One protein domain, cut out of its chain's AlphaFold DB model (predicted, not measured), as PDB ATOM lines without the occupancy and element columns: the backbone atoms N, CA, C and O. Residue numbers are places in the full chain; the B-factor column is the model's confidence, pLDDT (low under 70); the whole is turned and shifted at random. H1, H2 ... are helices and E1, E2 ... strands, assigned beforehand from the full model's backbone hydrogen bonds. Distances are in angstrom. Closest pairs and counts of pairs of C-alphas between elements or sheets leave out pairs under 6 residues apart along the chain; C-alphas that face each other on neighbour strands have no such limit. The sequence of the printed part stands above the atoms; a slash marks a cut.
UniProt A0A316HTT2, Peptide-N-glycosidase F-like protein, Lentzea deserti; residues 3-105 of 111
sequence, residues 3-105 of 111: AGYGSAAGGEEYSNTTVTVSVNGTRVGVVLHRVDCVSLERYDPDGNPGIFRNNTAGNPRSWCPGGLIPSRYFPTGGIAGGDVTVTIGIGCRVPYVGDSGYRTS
ATOM      1  N   ALA A   3      32.107  88.973  34.317       89.88
ATOM      2  CA  ALA A   3      33.478  89.413  34.563       89.88
ATOM      3  C   ALA A   3      34.472  88.345  34.103       89.88
ATOM      4  O   ALA A   3      34.208  87.150  34.258       89.88
ATOM      5  N   GLY A   4      35.587  88.791  33.524       89.94
ATOM      6  CA  GLY A   4      36.690  87.941  33.092       89.94
ATOM      7  C   GLY A   4      37.723  87.773  34.206       89.94
ATOM      8  O   GLY A   4      37.994  88.695  34.972       89.94
ATOM      9  N   TYR A   5      38.292  86.585  34.303       89.19
ATOM     10  CA  TYR A   5      39.304  86.210  35.283       89.19
ATOM     11  C   TYR A   5      40.438  85.481  34.574       89.19
ATOM     12  O   TYR A   5      40.224  84.868  33.532       89.19
ATOM     13  N   GLY A   6      41.632  85.553  35.155       88.44
ATOM     14  CA  GLY A   6      42.849  84.972  34.606       88.44
ATOM     15  C   GLY A   6      43.969  85.995  34.701       88.44
ATOM     16  O   GLY A   6      44.100  86.844  33.826       88.44
ATOM     17  N   SER A   7      44.756  85.913  35.773       85.25
ATOM     18  CA  SER A   7      45.775  86.910  36.120       85.25
ATOM     19  C   SER A   7      47.122  86.693  35.425       85.25
ATOM     20  O   SER A   7      48.076  87.437  35.648       85.25
ATOM     21  N   ALA A   8      47.235  85.658  34.593       84.88
ATOM     22  CA  ALA A   8      48.394  85.472  33.732       84.88
ATOM     23  C   ALA A   8      48.392  86.508  32.595       84.88
ATOM     24  O   ALA A   8      47.343  87.011  32.185       84.88
ATOM     25  N   ALA A   9      49.577  86.816  32.062       80.06
ATOM     26  CA  ALA A   9      49.718  87.749  30.950       80.06
ATOM     27  C   ALA A   9      48.840  87.315  29.761       80.06
ATOM     28  O   ALA A   9      48.959  86.195  29.271       80.06
ATOM     29  N   GLY A  10      47.953  88.207  29.314       78.81
ATOM     30  CA  GLY A  10      46.992  87.920  28.245       78.81
ATOM     31  C   GLY A  10      45.717  87.190  28.682       78.81
ATOM     32  O   GLY A  10      44.944  86.801  27.816       78.81
ATOM     33  N   GLY A  11      45.471  87.001  29.981       85.81
ATOM     34  CA  GLY A  11      44.221  86.423  30.486       85.81
ATOM     35  C   GLY A  11      43.000  87.342  30.356       85.81
ATOM     36  O   GLY A  11      43.115  88.530  30.060       85.81
ATOM     37  N   GLU A  12      41.805  86.789  30.596       88.31
ATOM     38  CA  GLU A  12      40.521  87.496  30.419       88.31
ATOM     39  C   GLU A  12      40.288  88.591  31.475       88.31
ATOM     40  O   GLU A  12      39.400  89.433  31.338       88.31
ATOM     41  N   GLU A  13      41.090  88.615  32.545       88.00
ATOM     42  CA  GLU A  13      41.143  89.765  33.453       88.00
ATOM     43  C   GLU A  13      41.633  91.021  32.719       88.00
ATOM     44  O   GLU A  13      41.159  92.121  33.020       88.00
ATOM     45  N   TYR A  14      42.525  90.832  31.735       85.62
ATOM     46  CA  TYR A  14      43.238  91.887  31.017       85.62
ATOM     47  C   TYR A  14      42.754  92.118  29.584       85.62
ATOM     48  O   TYR A  14      43.458  92.725  28.772       85.62
ATOM     49  N   SER A  15      41.569  91.613  29.239       80.75
ATOM     50  CA  SER A  15      41.022  91.700  27.889       80.75
ATOM     51  C   SER A  15      39.889  92.723  27.808       80.75
ATOM     52  O   SER A  15      39.042  92.848  28.693       80.75
ATOM     53  N   ASN A  16      39.866  93.468  26.700       83.38
ATOM     54  CA  ASN A  16      38.642  94.123  26.258       83.38
ATOM     55  C   ASN A  16      37.838  93.085  25.485       83.38
ATOM     56  O   ASN A  16      38.325  92.539  24.495       83.38
ATOM     57  N   THR A  17      36.599  92.847  25.902       83.25
ATOM     58  CA  THR A  17      35.728  91.906  25.200       83.25
ATOM     59  C   THR A  17      34.381  92.529  24.894       83.25
ATOM     60  O   THR A  17      33.855  93.346  25.650       83.25
ATOM     61  N   THR A  18      33.810  92.129  23.768       88.69
ATOM     62  CA  THR A  18      32.432  92.462  23.430       88.69
ATOM     63  C   THR A  18      31.547  91.310  23.868       88.69
ATOM     64  O   THR A  18      31.744  90.178  23.434       88.69
ATOM     65  N   VAL A  19      30.557  91.602  24.702       89.50
ATOM     66  CA  VAL A  19      29.575  90.627  25.169       89.50
ATOM     67  C   VAL A  19      28.292  90.819  24.382       89.50
ATOM     68  O   VAL A  19      27.708  91.904  24.393       89.50
ATOM     69  N   THR A  20      27.850  89.774  23.692       93.12
ATOM     70  CA  THR A  20      26.566  89.753  22.992       93.12
ATOM     71  C   THR A  20      25.547  88.983  23.818       93.12
ATOM     72  O   THR A  20      25.867  87.966  24.430       93.12
ATOM     73  N   VAL A  21      24.313  89.477  23.854       92.81
ATOM     74  CA  VAL A  21      23.201  88.795  24.519       92.81
ATOM     75  C   VAL A  21      22.113  88.552  23.493       92.81
ATOM     76  O   VAL A  21      21.668  89.485  22.817       92.81
ATOM     77  N   SER A  22      21.682  87.299  23.400       93.06
ATOM     78  CA  SER A  22      20.582  86.878  22.542       93.06
ATOM     79  C   SER A  22      19.522  86.146  23.351       93.06
ATOM     80  O   SER A  22      19.845  85.374  24.252       93.06
ATOM     81  N   VAL A  23      18.259  86.377  23.006       91.88
ATOM     82  CA  VAL A  23      17.096  85.681  23.564       91.88
ATOM     83  C   VAL A  23      16.370  85.003  22.411       91.88
ATOM     84  O   VAL A  23      16.078  85.648  21.406       91.88
ATOM     85  N   ASN A  24      16.133  83.696  22.525       91.00
ATOM     86  CA  ASN A  24      15.514  82.868  21.483       91.00
ATOM     87  C   ASN A  24      16.179  83.064  20.104       91.00
ATOM     88  O   ASN A  24      15.518  83.246  19.087       91.00
ATOM     89  N   GLY A  25      17.516  83.113  20.091       90.38
ATOM     90  CA  GLY A  25      18.327  83.330  18.884       90.38
ATOM     91  C   GLY A  25      18.399  84.780  18.386       90.38
ATOM     92  O   GLY A  25      19.274  85.097  17.583       90.38
ATOM     93  N   THR A  26      17.564  85.690  18.894       90.88
ATOM     94  CA  THR A  26      17.556  87.104  18.487       90.88
ATOM     95  C   THR A  26      18.467  87.933  19.386       90.88
ATOM     96  O   THR A  26      18.328  87.911  20.607       90.88
ATOM     97  N   ARG A  27      19.395  88.700  18.800       93.50
ATOM     98  CA  ARG A  27      20.304  89.573  19.559       93.50
ATOM     99  C   ARG A  27      19.540  90.746  20.174       93.50
ATOM    100  O   ARG A  27      19.062  91.613  19.450       93.50
ATOM    101  N   VAL A  28      19.510  90.806  21.502       93.00
ATOM    102  CA  VAL A  28      18.863  91.882  22.274       93.00
ATOM    103  C   VAL A  28      19.850  92.948  22.742       93.00
ATOM    104  O   VAL A  28      19.448  94.038  23.142       93.00
ATOM    105  N   GLY A  29      21.154  92.662  22.692       92.00
ATOM    106  CA  GLY A  29      22.146  93.632  23.126       92.00
ATOM    107  C   GLY A  29      23.590  93.263  22.846       92.00
ATOM    108  O   GLY A  29      23.941  92.109  22.588       92.00
ATOM    109  N   VAL A  30      24.426  94.296  22.912       91.81
ATOM    110  CA  VAL A  30      25.882  94.217  22.842       91.81
ATOM    111  C   VAL A  30      26.456  95.190  23.863       91.81
ATOM    112  O   VAL A  30      26.030  96.342  23.920       91.81
ATOM    113  N   VAL A  31      27.413  94.739  24.668       87.81
ATOM    114  CA  VAL A  31      28.117  95.579  25.640       87.81
ATOM    115  C   VAL A  31      29.611  95.390  25.475       87.81
ATOM    116  O   VAL A  31      30.108  94.267  25.503       87.81
ATOM    117  N   LEU A  32      30.329  96.502  25.342       85.00
ATOM    118  CA  LEU A  32      31.776  96.501  25.483       85.00
ATOM    119  C   LEU A  32      32.122  96.395  26.969       85.00
ATOM    120  O   LEU A  32      31.721  97.235  27.778       85.00
ATOM    121  N   HIS A  33      32.864  95.355  27.320       81.00
ATOM    122  CA  HIS A  33      33.372  95.135  28.660       81.00
ATOM    123  C   HIS A  33      34.769  95.749  28.773       81.00
ATOM    124  O   HIS A  33      35.770  95.125  28.431       81.00
ATOM    125  N   ARG A  34      34.796  97.016  29.195       83.19
ATOM    126  CA  ARG A  34      35.994  97.811  29.479       83.19
ATOM    127  C   ARG A  34      35.683  98.701  30.676       83.19
ATOM    128  O   ARG A  34      34.718  99.463  30.623       83.19
ATOM    129  N   VAL A  35      36.464  98.591  31.745       86.94
ATOM    130  CA  VAL A  35      36.220  99.312  33.003       86.94
ATOM    131  C   VAL A  35      37.366 100.279  33.287       86.94
ATOM    132  O   VAL A  35      38.523  99.950  33.051       86.94
ATOM    133  N   ASP A  36      37.045 101.471  33.786       88.25
ATOM    134  CA  ASP A  36      38.018 102.431  34.311       88.25
ATOM    135  C   ASP A  36      38.107 102.274  35.834       88.25
ATOM    136  O   ASP A  36      37.104 102.422  36.538       88.25
ATOM    137  N   CYS A  37      39.299 101.942  36.332       88.62
ATOM    138  CA  CYS A  37      39.525 101.703  37.752       88.62
ATOM    139  C   CYS A  37      40.076 102.925  38.497       88.62
ATOM    140  O   CYS A  37      40.111 102.873  39.722       88.62
ATOM    141  N   VAL A  38      40.445 104.027  37.827       89.56
ATOM    142  CA  VAL A  38      41.164 105.171  38.439       89.56
ATOM    143  C   VAL A  38      40.503 105.641  39.735       89.56
ATOM    144  O   VAL A  38      41.157 105.827  40.757       89.56
ATOM    145  N   SER A  39      39.176 105.784  39.726       89.25
ATOM    146  CA  SER A  39      38.425 106.292  40.881       89.25
ATOM    147  C   SER A  39      38.452 105.387  42.122       89.25
ATOM    148  O   SER A  39      38.118 105.854  43.215       89.25
ATOM    149  N   LEU A  40      38.836 104.117  41.966       90.62
ATOM    150  CA  LEU A  40      38.843 103.105  43.020       90.62
ATOM    151  C   LEU A  40      40.217 102.909  43.666       90.62
ATOM    152  O   LEU A  40      40.286 102.238  44.690       90.62
ATOM    153  N   GLU A  41      41.275 103.544  43.148       89.12
ATOM    154  CA  GLU A  41      42.639 103.464  43.706       89.12
ATOM    155  C   GLU A  41      42.671 103.790  45.208       89.12
ATOM    156  O   GLU A  41      43.359 103.144  45.989       89.12
ATOM    157  N   ARG A  42      41.842 104.747  45.641       89.19
ATOM    158  CA  ARG A  42      41.723 105.152  47.051       89.19
ATOM    159  C   ARG A  42      41.280 104.033  48.003       89.19
ATOM    160  O   ARG A  42      41.402 104.202  49.211       89.19
ATOM    161  N   TYR A  43      40.700 102.953  47.482       88.69
ATOM    162  CA  TYR A  43      40.226 101.813  48.268       88.69
ATOM    163  C   TYR A  43      41.245 100.668  48.334       88.69
ATOM    164  O   TYR A  43      41.011  99.712  49.067       88.69
ATOM    165  N   ASP A  44      42.354 100.768  47.598       86.50
ATOM    166  CA  ASP A  44      43.418  99.766  47.541       86.50
ATOM    167  C   ASP A  44      44.795 100.464  47.585       86.50
ATOM    168  O   ASP A  44      45.473 100.580  46.561       86.50
ATOM    169  N   PRO A  45      45.193 101.010  48.751       81.44
ATOM    170  CA  PRO A  45      46.393 101.844  48.880       81.44
ATOM    171  C   PRO A  45      47.699 101.089  48.593       81.44
ATOM    172  O   PRO A  45      48.670 101.707  48.161       81.44
ATOM    173  N   ASP A  46      47.704  99.770  48.794       86.44
ATOM    174  CA  ASP A  46      48.824  98.875  48.472       86.44
ATOM    175  C   ASP A  46      48.650  98.198  47.097       86.44
ATOM    176  O   ASP A  46      49.438  97.337  46.693       86.44
ATOM    177  N   GLY A  47      47.602  98.580  46.369       79.25
ATOM    178  CA  GLY A  47      47.244  98.028  45.078       79.25
ATOM    179  C   GLY A  47      48.253  98.377  43.993       79.25
ATOM    180  O   GLY A  47      48.889  99.431  43.989       79.25
ATOM    181  N   ASN A  48      48.392  97.491  43.009       79.88
ATOM    182  CA  ASN A  48      49.317  97.719  41.903       79.88
ATOM    183  C   ASN A  48      48.858  98.943  41.067       79.88
ATOM    184  O   ASN A  48      47.773  98.907  40.478       79.88
ATOM    185  N   PRO A  49      49.675 100.011  40.925       77.06
ATOM    186  CA  PRO A  49      49.281 101.224  40.197       77.06
ATOM    187  C   PRO A  49      48.887 100.978  38.732       77.06
ATOM    188  O   PRO A  49      48.082 101.718  38.161       77.06
ATOM    189  N   GLY A  50      49.414  99.914  38.115       75.88
ATOM    190  CA  GLY A  50      49.063  99.488  36.759       75.88
ATOM    191  C   GLY A  50      47.627  98.967  36.617       75.88
ATOM    192  O   GLY A  50      47.141  98.841  35.493       75.88
ATOM    193  N   ILE A  51      46.942  98.676  37.729       81.06
ATOM    194  CA  ILE A  51      45.516  98.312  37.771       81.06
ATOM    195  C   ILE A  51      44.631  99.551  37.715       81.06
ATOM    196  O   ILE A  51      43.560  99.503  37.119       81.06
ATOM    197  N   PHE A  52      45.067 100.655  38.320       85.56
ATOM    198  CA  PHE A  52      44.213 101.818  38.522       85.56
ATOM    199  C   PHE A  52      44.473 102.940  37.522       85.56
ATOM    200  O   PHE A  52      43.517 103.537  37.056       85.56
ATOM    201  N   ARG A  53      45.724 103.214  37.130       80.19
ATOM    202  CA  ARG A  53      46.051 104.449  36.385       80.19
ATOM    203  C   ARG A  53      46.122 104.311  34.859       80.19
ATOM    204  O   ARG A  53      45.906 105.295  34.167       80.19
ATOM    205  N   ASN A  54      46.390 103.118  34.319       72.50
ATOM    206  CA  ASN A  54      46.616 102.892  32.872       72.50
ATOM    207  C   ASN A  54      45.768 101.748  32.286       72.50
ATOM    208  O   ASN A  54      46.112 101.123  31.275       72.50
ATOM    209  N   ASN A  55      44.640 101.462  32.926       77.31
ATOM    210  CA  ASN A  55      43.940 100.197  32.759       77.31
ATOM    211  C   ASN A  55      42.952 100.155  31.580       77.31
ATOM    212  O   ASN A  55      42.264  99.165  31.368       77.31
ATOM    213  N   THR A  56      42.840 101.235  30.807       72.50
ATOM    214  CA  THR A  56      41.913 101.293  29.670       72.50
ATOM    215  C   THR A  56      42.608 101.241  28.307       72.50
ATOM    216  O   THR A  56      41.932 101.027  27.301       72.50
ATOM    217  N   ALA A  57      43.935 101.401  28.268       70.06
ATOM    218  CA  ALA A  57      44.741 101.363  27.046       70.06
ATOM    219  C   ALA A  57      45.833 100.280  27.101       70.06
ATOM    220  O   ALA A  57      45.864  99.418  26.230       70.06
ATOM    221  N   GLY A  58      46.704 100.306  28.119       69.44
ATOM    222  CA  GLY A  58      47.863  99.403  28.215       69.44
ATOM    223  C   GLY A  58      47.620  98.122  29.017       69.44
ATOM    224  O   GLY A  58      48.332  97.143  28.828       69.44
ATOM    225  N   ASN A  59      46.622  98.124  29.902       73.19
ATOM    226  CA  ASN A  59      46.262  96.976  30.733       73.19
ATOM    227  C   ASN A  59      44.737  96.903  30.899       73.19
ATOM    228  O   ASN A  59      44.257  97.253  31.979       73.19
ATOM    229  N   PRO A  60      43.983  96.552  29.835       80.12
ATOM    230  CA  PRO A  60      42.520  96.507  29.861       80.12
ATOM    231  C   PRO A  60      42.006  95.794  31.106       80.12
ATOM    232  O   PRO A  60      42.682  94.911  31.611       80.12
ATOM    233  N   ARG A  61      40.817  96.128  31.605       84.25
ATOM    234  CA  ARG A  61      40.233  95.408  32.743       84.25
ATOM    235  C   ARG A  61      38.781  95.070  32.514       84.25
ATOM    236  O   ARG A  61      37.986  95.925  32.112       84.25
ATOM    237  N   SER A  62      38.430  93.838  32.861       86.19
ATOM    238  CA  SER A  62      37.036  93.408  32.913       86.19
ATOM    239  C   SER A  62      36.356  93.773  34.242       86.19
ATOM    240  O   SER A  62      35.136  93.880  34.282       86.19
ATOM    241  N   TRP A  63      37.106  94.030  35.315       89.25
ATOM    242  CA  TRP A  63      36.601  94.504  36.610       89.25
ATOM    243  C   TRP A  63      37.718  95.197  37.406       89.25
ATOM    244  O   TRP A  63      38.891  95.111  37.043       89.25
ATOM    245  N   CYS A  64      37.353  95.882  38.491       89.69
ATOM    246  CA  CYS A  64      38.294  96.582  39.365       89.69
ATOM    247  C   CYS A  64      38.282  95.985  40.774       89.69
ATOM    248  O   CYS A  64      37.188  95.747  41.300       89.69
ATOM    249  N   PRO A  65      39.443  95.808  41.428       88.25
ATOM    250  CA  PRO A  65      39.491  95.556  42.864       88.25
ATOM    251  C   PRO A  65      38.696  96.621  43.634       88.25
ATOM    252  O   PRO A  65      38.742  97.804  43.299       88.25
ATOM    253  N   GLY A  66      37.885  96.184  44.602       87.38
ATOM    254  CA  GLY A  66      36.976  97.058  45.359       87.38
ATOM    255  C   GLY A  66      35.773  97.603  44.570       87.38
ATOM    256  O   GLY A  66      34.939  98.308  45.137       87.38
ATOM    257  N   GLY A  67      35.653  97.283  43.278       88.12
ATOM    258  CA  GLY A  67      34.579  97.742  42.403       88.12
ATOM    259  C   GLY A  67      33.439  96.739  42.260       88.12
ATOM    260  O   GLY A  67      33.640  95.525  42.232       88.12
ATOM    261  N   LEU A  68      32.220  97.253  42.099       89.62
ATOM    262  CA  LEU A  68      31.071  96.434  41.719       89.62
ATOM    263  C   LEU A  68      31.134  96.090  40.228       89.62
ATOM    264  O   LEU A  68      31.398  96.954  39.391       89.62
ATOM    265  N   ILE A  69      30.808  94.843  39.886       88.56
ATOM    266  CA  ILE A  69      30.608  94.443  38.491       88.56
ATOM    267  C   ILE A  69      29.231  94.960  38.050       88.56
ATOM    268  O   ILE A  69      28.213  94.542  38.614       88.56
ATOM    269  N   PRO A  70      29.151  95.856  37.051       84.62
ATOM    270  CA  PRO A  70      27.883  96.448  36.662       84.62
ATOM    271  C   PRO A  70      26.955  95.403  36.040       84.62
ATOM    272  O   PRO A  70      27.314  94.662  35.120       84.62
ATOM    273  N   SER A  71      25.707  95.392  36.500       88.62
ATOM    274  CA  SER A  71      24.636  94.687  35.802       88.62
ATOM    275  C   SER A  71      24.170  95.498  34.595       88.62
ATOM    276  O   SER A  71      24.159  96.729  34.605       88.62
ATOM    277  N   ARG A  72      23.802  94.790  33.528       89.00
ATOM    278  CA  ARG A  72      23.275  95.367  32.291       89.00
ATOM    279  C   ARG A  72      21.891  94.793  32.053       89.00
ATOM    280  O   ARG A  72      21.687  93.597  32.245       89.00
ATOM    281  N   TYR A  73      20.977  95.662  31.649       90.75
ATOM    282  CA  TYR A  73      19.588  95.319  31.386       90.75
ATOM    283  C   TYR A  73      19.325  95.477  29.900       90.75
ATOM    284  O   TYR A  73      19.684  96.496  29.311       90.75
ATOM    285  N   PHE A  74      18.697  94.467  29.311       90.00
ATOM    286  CA  PHE A  74      18.308  94.481  27.911       90.00
ATOM    287  C   PHE A  74      16.800  94.277  27.837       90.00
ATOM    288  O   PHE A  74      16.304  93.305  28.413       90.00
ATOM    289  N   PRO A  75      16.057  95.173  27.168       88.44
ATOM    290  CA  PRO A  75      14.646  94.942  26.927       88.44
ATOM    291  C   PRO A  75      14.501  93.736  25.997       88.44
ATOM    292  O   PRO A  75      15.035  93.721  24.891       88.44
ATOM    293  N   THR A  76      13.783  92.714  26.453       85.19
ATOM    294  CA  THR A  76      13.546  91.483  25.684       85.19
ATOM    295  C   THR A  76      12.233  91.509  24.905       85.19
ATOM    296  O   THR A  76      11.952  90.585  24.152       85.19
ATOM    297  N   GLY A  77      11.411  92.546  25.106       80.94
ATOM    298  CA  GLY A  77      10.020  92.559  24.657       80.94
ATOM    299  C   GLY A  77       9.160  91.549  25.423       80.94
ATOM    300  O   GLY A  77       9.550  91.051  26.483       80.94
ATOM    301  N   GLY A  78       7.974  91.265  24.885       79.00
ATOM    302  CA  GLY A  78       7.086  90.241  25.426       79.00
ATOM    303  C   GLY A  78       7.661  88.848  25.186       79.00
ATOM    304  O   GLY A  78       7.842  88.439  24.043       79.00
ATOM    305  N   ILE A  79       7.925  88.119  26.265       76.25
ATOM    306  CA  ILE A  79       8.280  86.704  26.210       76.25
ATOM    307  C   ILE A  79       7.016  85.932  26.597       76.25
ATOM    308  O   ILE A  79       6.678  85.855  27.777       76.25
ATOM    309  N   ALA A  80       6.264  85.459  25.603       70.94
ATOM    310  CA  ALA A  80       5.038  84.694  25.828       70.94
ATOM    311  C   ALA A  80       5.356  83.213  26.091       70.94
ATOM    312  O   ALA A  80       6.350  82.700  25.581       70.94
ATOM    313  N   GLY A  81       4.507  82.571  26.902       64.75
ATOM    314  CA  GLY A  81       4.699  81.243  27.495       64.75
ATOM    315  C   GLY A  81       5.379  80.217  26.588       64.75
ATOM    316  O   GLY A  81       4.913  79.928  25.489       64.75
ATOM    317  N   GLY A  82       6.484  79.674  27.090       76.44
ATOM    318  CA  GLY A  82       7.346  78.713  26.416       76.44
ATOM    319  C   GLY A  82       8.750  78.745  27.015       76.44
ATOM    320  O   GLY A  82       9.055  79.591  27.863       76.44
ATOM    321  N   ASP A  83       9.604  77.831  26.567       86.44
ATOM    322  CA  ASP A  83      11.007  77.817  26.970       86.44
ATOM    323  C   ASP A  83      11.737  79.051  26.435       86.44
ATOM    324  O   ASP A  83      11.604  79.439  25.271       86.44
ATOM    325  N   VAL A  84      12.539  79.668  27.300       86.62
ATOM    326  CA  VAL A  84      13.335  80.850  26.968       86.62
ATOM    327  C   VAL A  84      14.793  80.447  26.916       86.62
ATOM    328  O   VAL A  84      15.384  80.078  27.930       86.62
ATOM    329  N   THR A  85      15.398  80.562  25.739       90.88
ATOM    330  CA  THR A  85      16.835  80.340  25.580       90.88
ATOM    331  C   THR A  85      17.563  81.670  25.659       90.88
ATOM    332  O   THR A  85      17.317  82.563  24.848       90.88
ATOM    333  N   VAL A  86      18.488  81.798  26.611       90.94
ATOM    334  CA  VAL A  86      19.399  82.945  26.697       90.94
ATOM    335  C   VAL A  86      20.802  82.500  26.314       90.94
ATOM    336  O   VAL A  86      21.359  81.589  26.923       90.94
ATOM    337  N   THR A  87      21.390  83.183  25.336       93.31
ATOM    338  CA  THR A  87      22.758  82.930  24.872       93.31
ATOM    339  C   THR A  87      23.629  84.146  25.157       93.31
ATOM    340  O   THR A  87      23.275  85.270  24.795       93.31
ATOM    341  N   ILE A  88      24.790  83.911  25.770       91.06
ATOM    342  CA  ILE A  88      25.830  84.920  25.981       91.06
ATOM    343  C   ILE A  88      26.999  84.596  25.055       91.06
ATOM    344  O   ILE A  88      27.583  83.518  25.154       91.06
ATOM    345  N   GLY A  89      27.339  85.521  24.162       90.38
ATOM    346  CA  GLY A  89      28.521  85.427  23.311       90.38
ATOM    347  C   GLY A  89      29.652  86.313  23.821       90.38
ATOM    348  O   GLY A  89      29.410  87.411  24.322       90.38
ATOM    349  N   ILE A  90      30.890  85.842  23.673       88.12
ATOM    350  CA  ILE A  90      32.114  86.561  24.047       88.12
ATOM    351  C   ILE A  90      32.955  86.732  22.782       88.12
ATOM    352  O   ILE A  90      33.363  85.748  22.169       88.12
ATOM    353  N   GLY A  91      33.151  87.981  22.361       79.12
ATOM    354  CA  GLY A  91      33.702  88.325  21.046       79.12
ATOM    355  C   GLY A  91      35.214  88.154  20.912       79.12
ATOM    356  O   GLY A  91      35.693  87.916  19.810       79.12
ATOM    357  N   CYS A  92      35.958  88.231  22.016       68.31
ATOM    358  CA  CYS A  92      37.386  87.927  22.050       68.31
ATOM    359  C   CYS A  92      37.629  86.885  23.129       68.31
ATOM    360  O   CYS A  92      37.615  87.218  24.310       68.31
ATOM    361  N   ARG A  93      37.837  85.631  22.723       61.66
ATOM    362  CA  ARG A  93      38.403  84.616  23.607       61.66
ATOM    363  C   ARG A  93      39.914  84.792  23.566       61.66
ATOM    364  O   ARG A  93      40.502  84.640  22.494       61.66
ATOM    365  N   VAL A  94      40.533  85.154  24.681       65.75
ATOM    366  CA  VAL A  94      41.999  85.220  24.731       65.75
ATOM    367  C   VAL A  94      42.587  83.821  24.511       65.75
ATOM    368  O   VAL A  94      41.950  82.828  24.884       65.75
ATOM    369  N   PRO A  95      43.775  83.704  23.884       63.03
ATOM    370  CA  PRO A  95      44.471  82.429  23.804       63.03
ATOM    371  C   PRO A  95      44.651  81.905  25.228       63.03
ATOM    372  O   PRO A  95      45.248  82.568  26.069       63.03
ATOM    373  N   TYR A  96      44.034  80.757  25.496       58.78
ATOM    374  CA  TYR A  96      43.941  80.119  26.801       58.78
ATOM    375  C   TYR A  96      45.255  80.186  27.592       58.78
ATOM    376  O   TYR A  96      46.175  79.405  27.361       58.78
ATOM    377  N   VAL A  97      45.306  81.074  28.581       64.38
ATOM    378  CA  VAL A  97      46.154  80.890  29.760       64.38
ATOM    379  C   VAL A  97      45.354  80.034  30.743       64.38
ATOM    380  O   VAL A  97      44.145  80.225  30.856       64.38
ATOM    381  N   GLY A  98      45.979  79.034  31.370       66.00
ATOM    382  CA  GLY A  98      45.293  77.874  31.976       66.00
ATOM    383  C   GLY A  98      44.100  78.173  32.894       66.00
ATOM    384  O   GLY A  98      43.141  77.406  32.899       66.00
ATOM    385  N   ASP A  99      44.106  79.320  33.575       76.06
ATOM    386  CA  ASP A  99      43.093  79.693  34.572       76.06
ATOM    387  C   ASP A  99      42.109  80.767  34.071       76.06
ATOM    388  O   ASP A  99      41.387  81.393  34.852       76.06
ATOM    389  N   SER A 100      42.100  81.027  32.761       86.94
ATOM    390  CA  SER A 100      41.291  82.084  32.162       86.94
ATOM    391  C   SER A 100      39.830  81.671  32.000       86.94
ATOM    392  O   SER A 100      39.521  80.613  31.448       86.94
ATOM    393  N   GLY A 101      38.901  82.527  32.419       87.75
ATOM    394  CA  GLY A 101      37.476  82.232  32.312       87.75
ATOM    395  C   GLY A 101      36.575  83.406  32.647       87.75
ATOM    396  O   GLY A 101      37.017  84.446  33.122       87.75
ATOM    397  N   TYR A 102      35.277  83.225  32.418       88.81
ATOM    398  CA  TYR A 102      34.267  84.229  32.733       88.81
ATOM    399  C   TYR A 102      33.326  83.722  33.813       88.81
ATOM    400  O   TYR A 102      32.822  82.601  33.734       88.81
ATOM    401  N   ARG A 103      33.032  84.574  34.795       90.56
ATOM    402  CA  ARG A 103      31.908  84.363  35.711       90.56
ATOM    403  C   ARG A 103      30.752  85.229  35.258       90.56
ATOM    404  O   ARG A 103      30.916  86.421  35.010       90.56
ATOM    405  N   THR A 104      29.584  84.618  35.138       89.69
ATOM    406  CA  THR A 104      28.383  85.256  34.605       89.69
ATOM    407  C   THR A 104      27.188  84.885  35.469       89.69
ATOM    408  O   THR A 104      27.116  83.786  36.016       89.69
ATOM    409  N   SER A 105      26.262  85.829  35.603       90.00
ATOM    410  CA  SER A 105      24.937  85.581  36.159       90.00
ATOM    411  C   SER A 105      23.904  86.324  35.328       90.00
ATOM    412  O   SER A 105      24.102  87.489  34.950       90.00
TER     413      SER A 105
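This is residues 3 to 105 of the 111 residues of the protein "Peptide-N-glycosidase F-like protein" of Lentzea deserti (UniProt A0A316HTT2). With little regular structure, this elongated domain has an antiparallel sheet E3-E2-E4, a separate antiparallel pair E1-E5, and helices H1 and H2 at one end, while residues 53 to 85 reach the other. The 103 printed residues run E1-E2-E3-H1-H2-E4-E5, mixed in class, with 37 in named elements. It is only just loose, close to compact, with radius of gyration of the C-alphas 15.8 A and spans 52 by 29 by 19 A.

E1, residues 3 to 5, neighbours E5, residues 101 to 104, with N 3 to O 103 2.9 A. E2, residues 17 to 23, and E3, residues 26 to 33, form a hairpin with N 21 to O 29 2.9 A. E4, residues 86 to 90, also neighbours E2, with N 20 to O 89 2.9 A. H1, residues 38 to 43, and H2, residues 49 to 52, touch, closest at C-alphas 38 and 52, 4.5 A. H1 has 0 of 2 O i to N i+4 and 2 of 3 O i to N i+3 pairs within hydrogen-bond range.

C-alpha 3 lies at (33.478, 89.413, 34.563), C-alpha 104 at (28.383, 85.256, 34.605).

The H2 to E4 link is long; residues 58, 81 and 92 to 98 have pLDDT under 70.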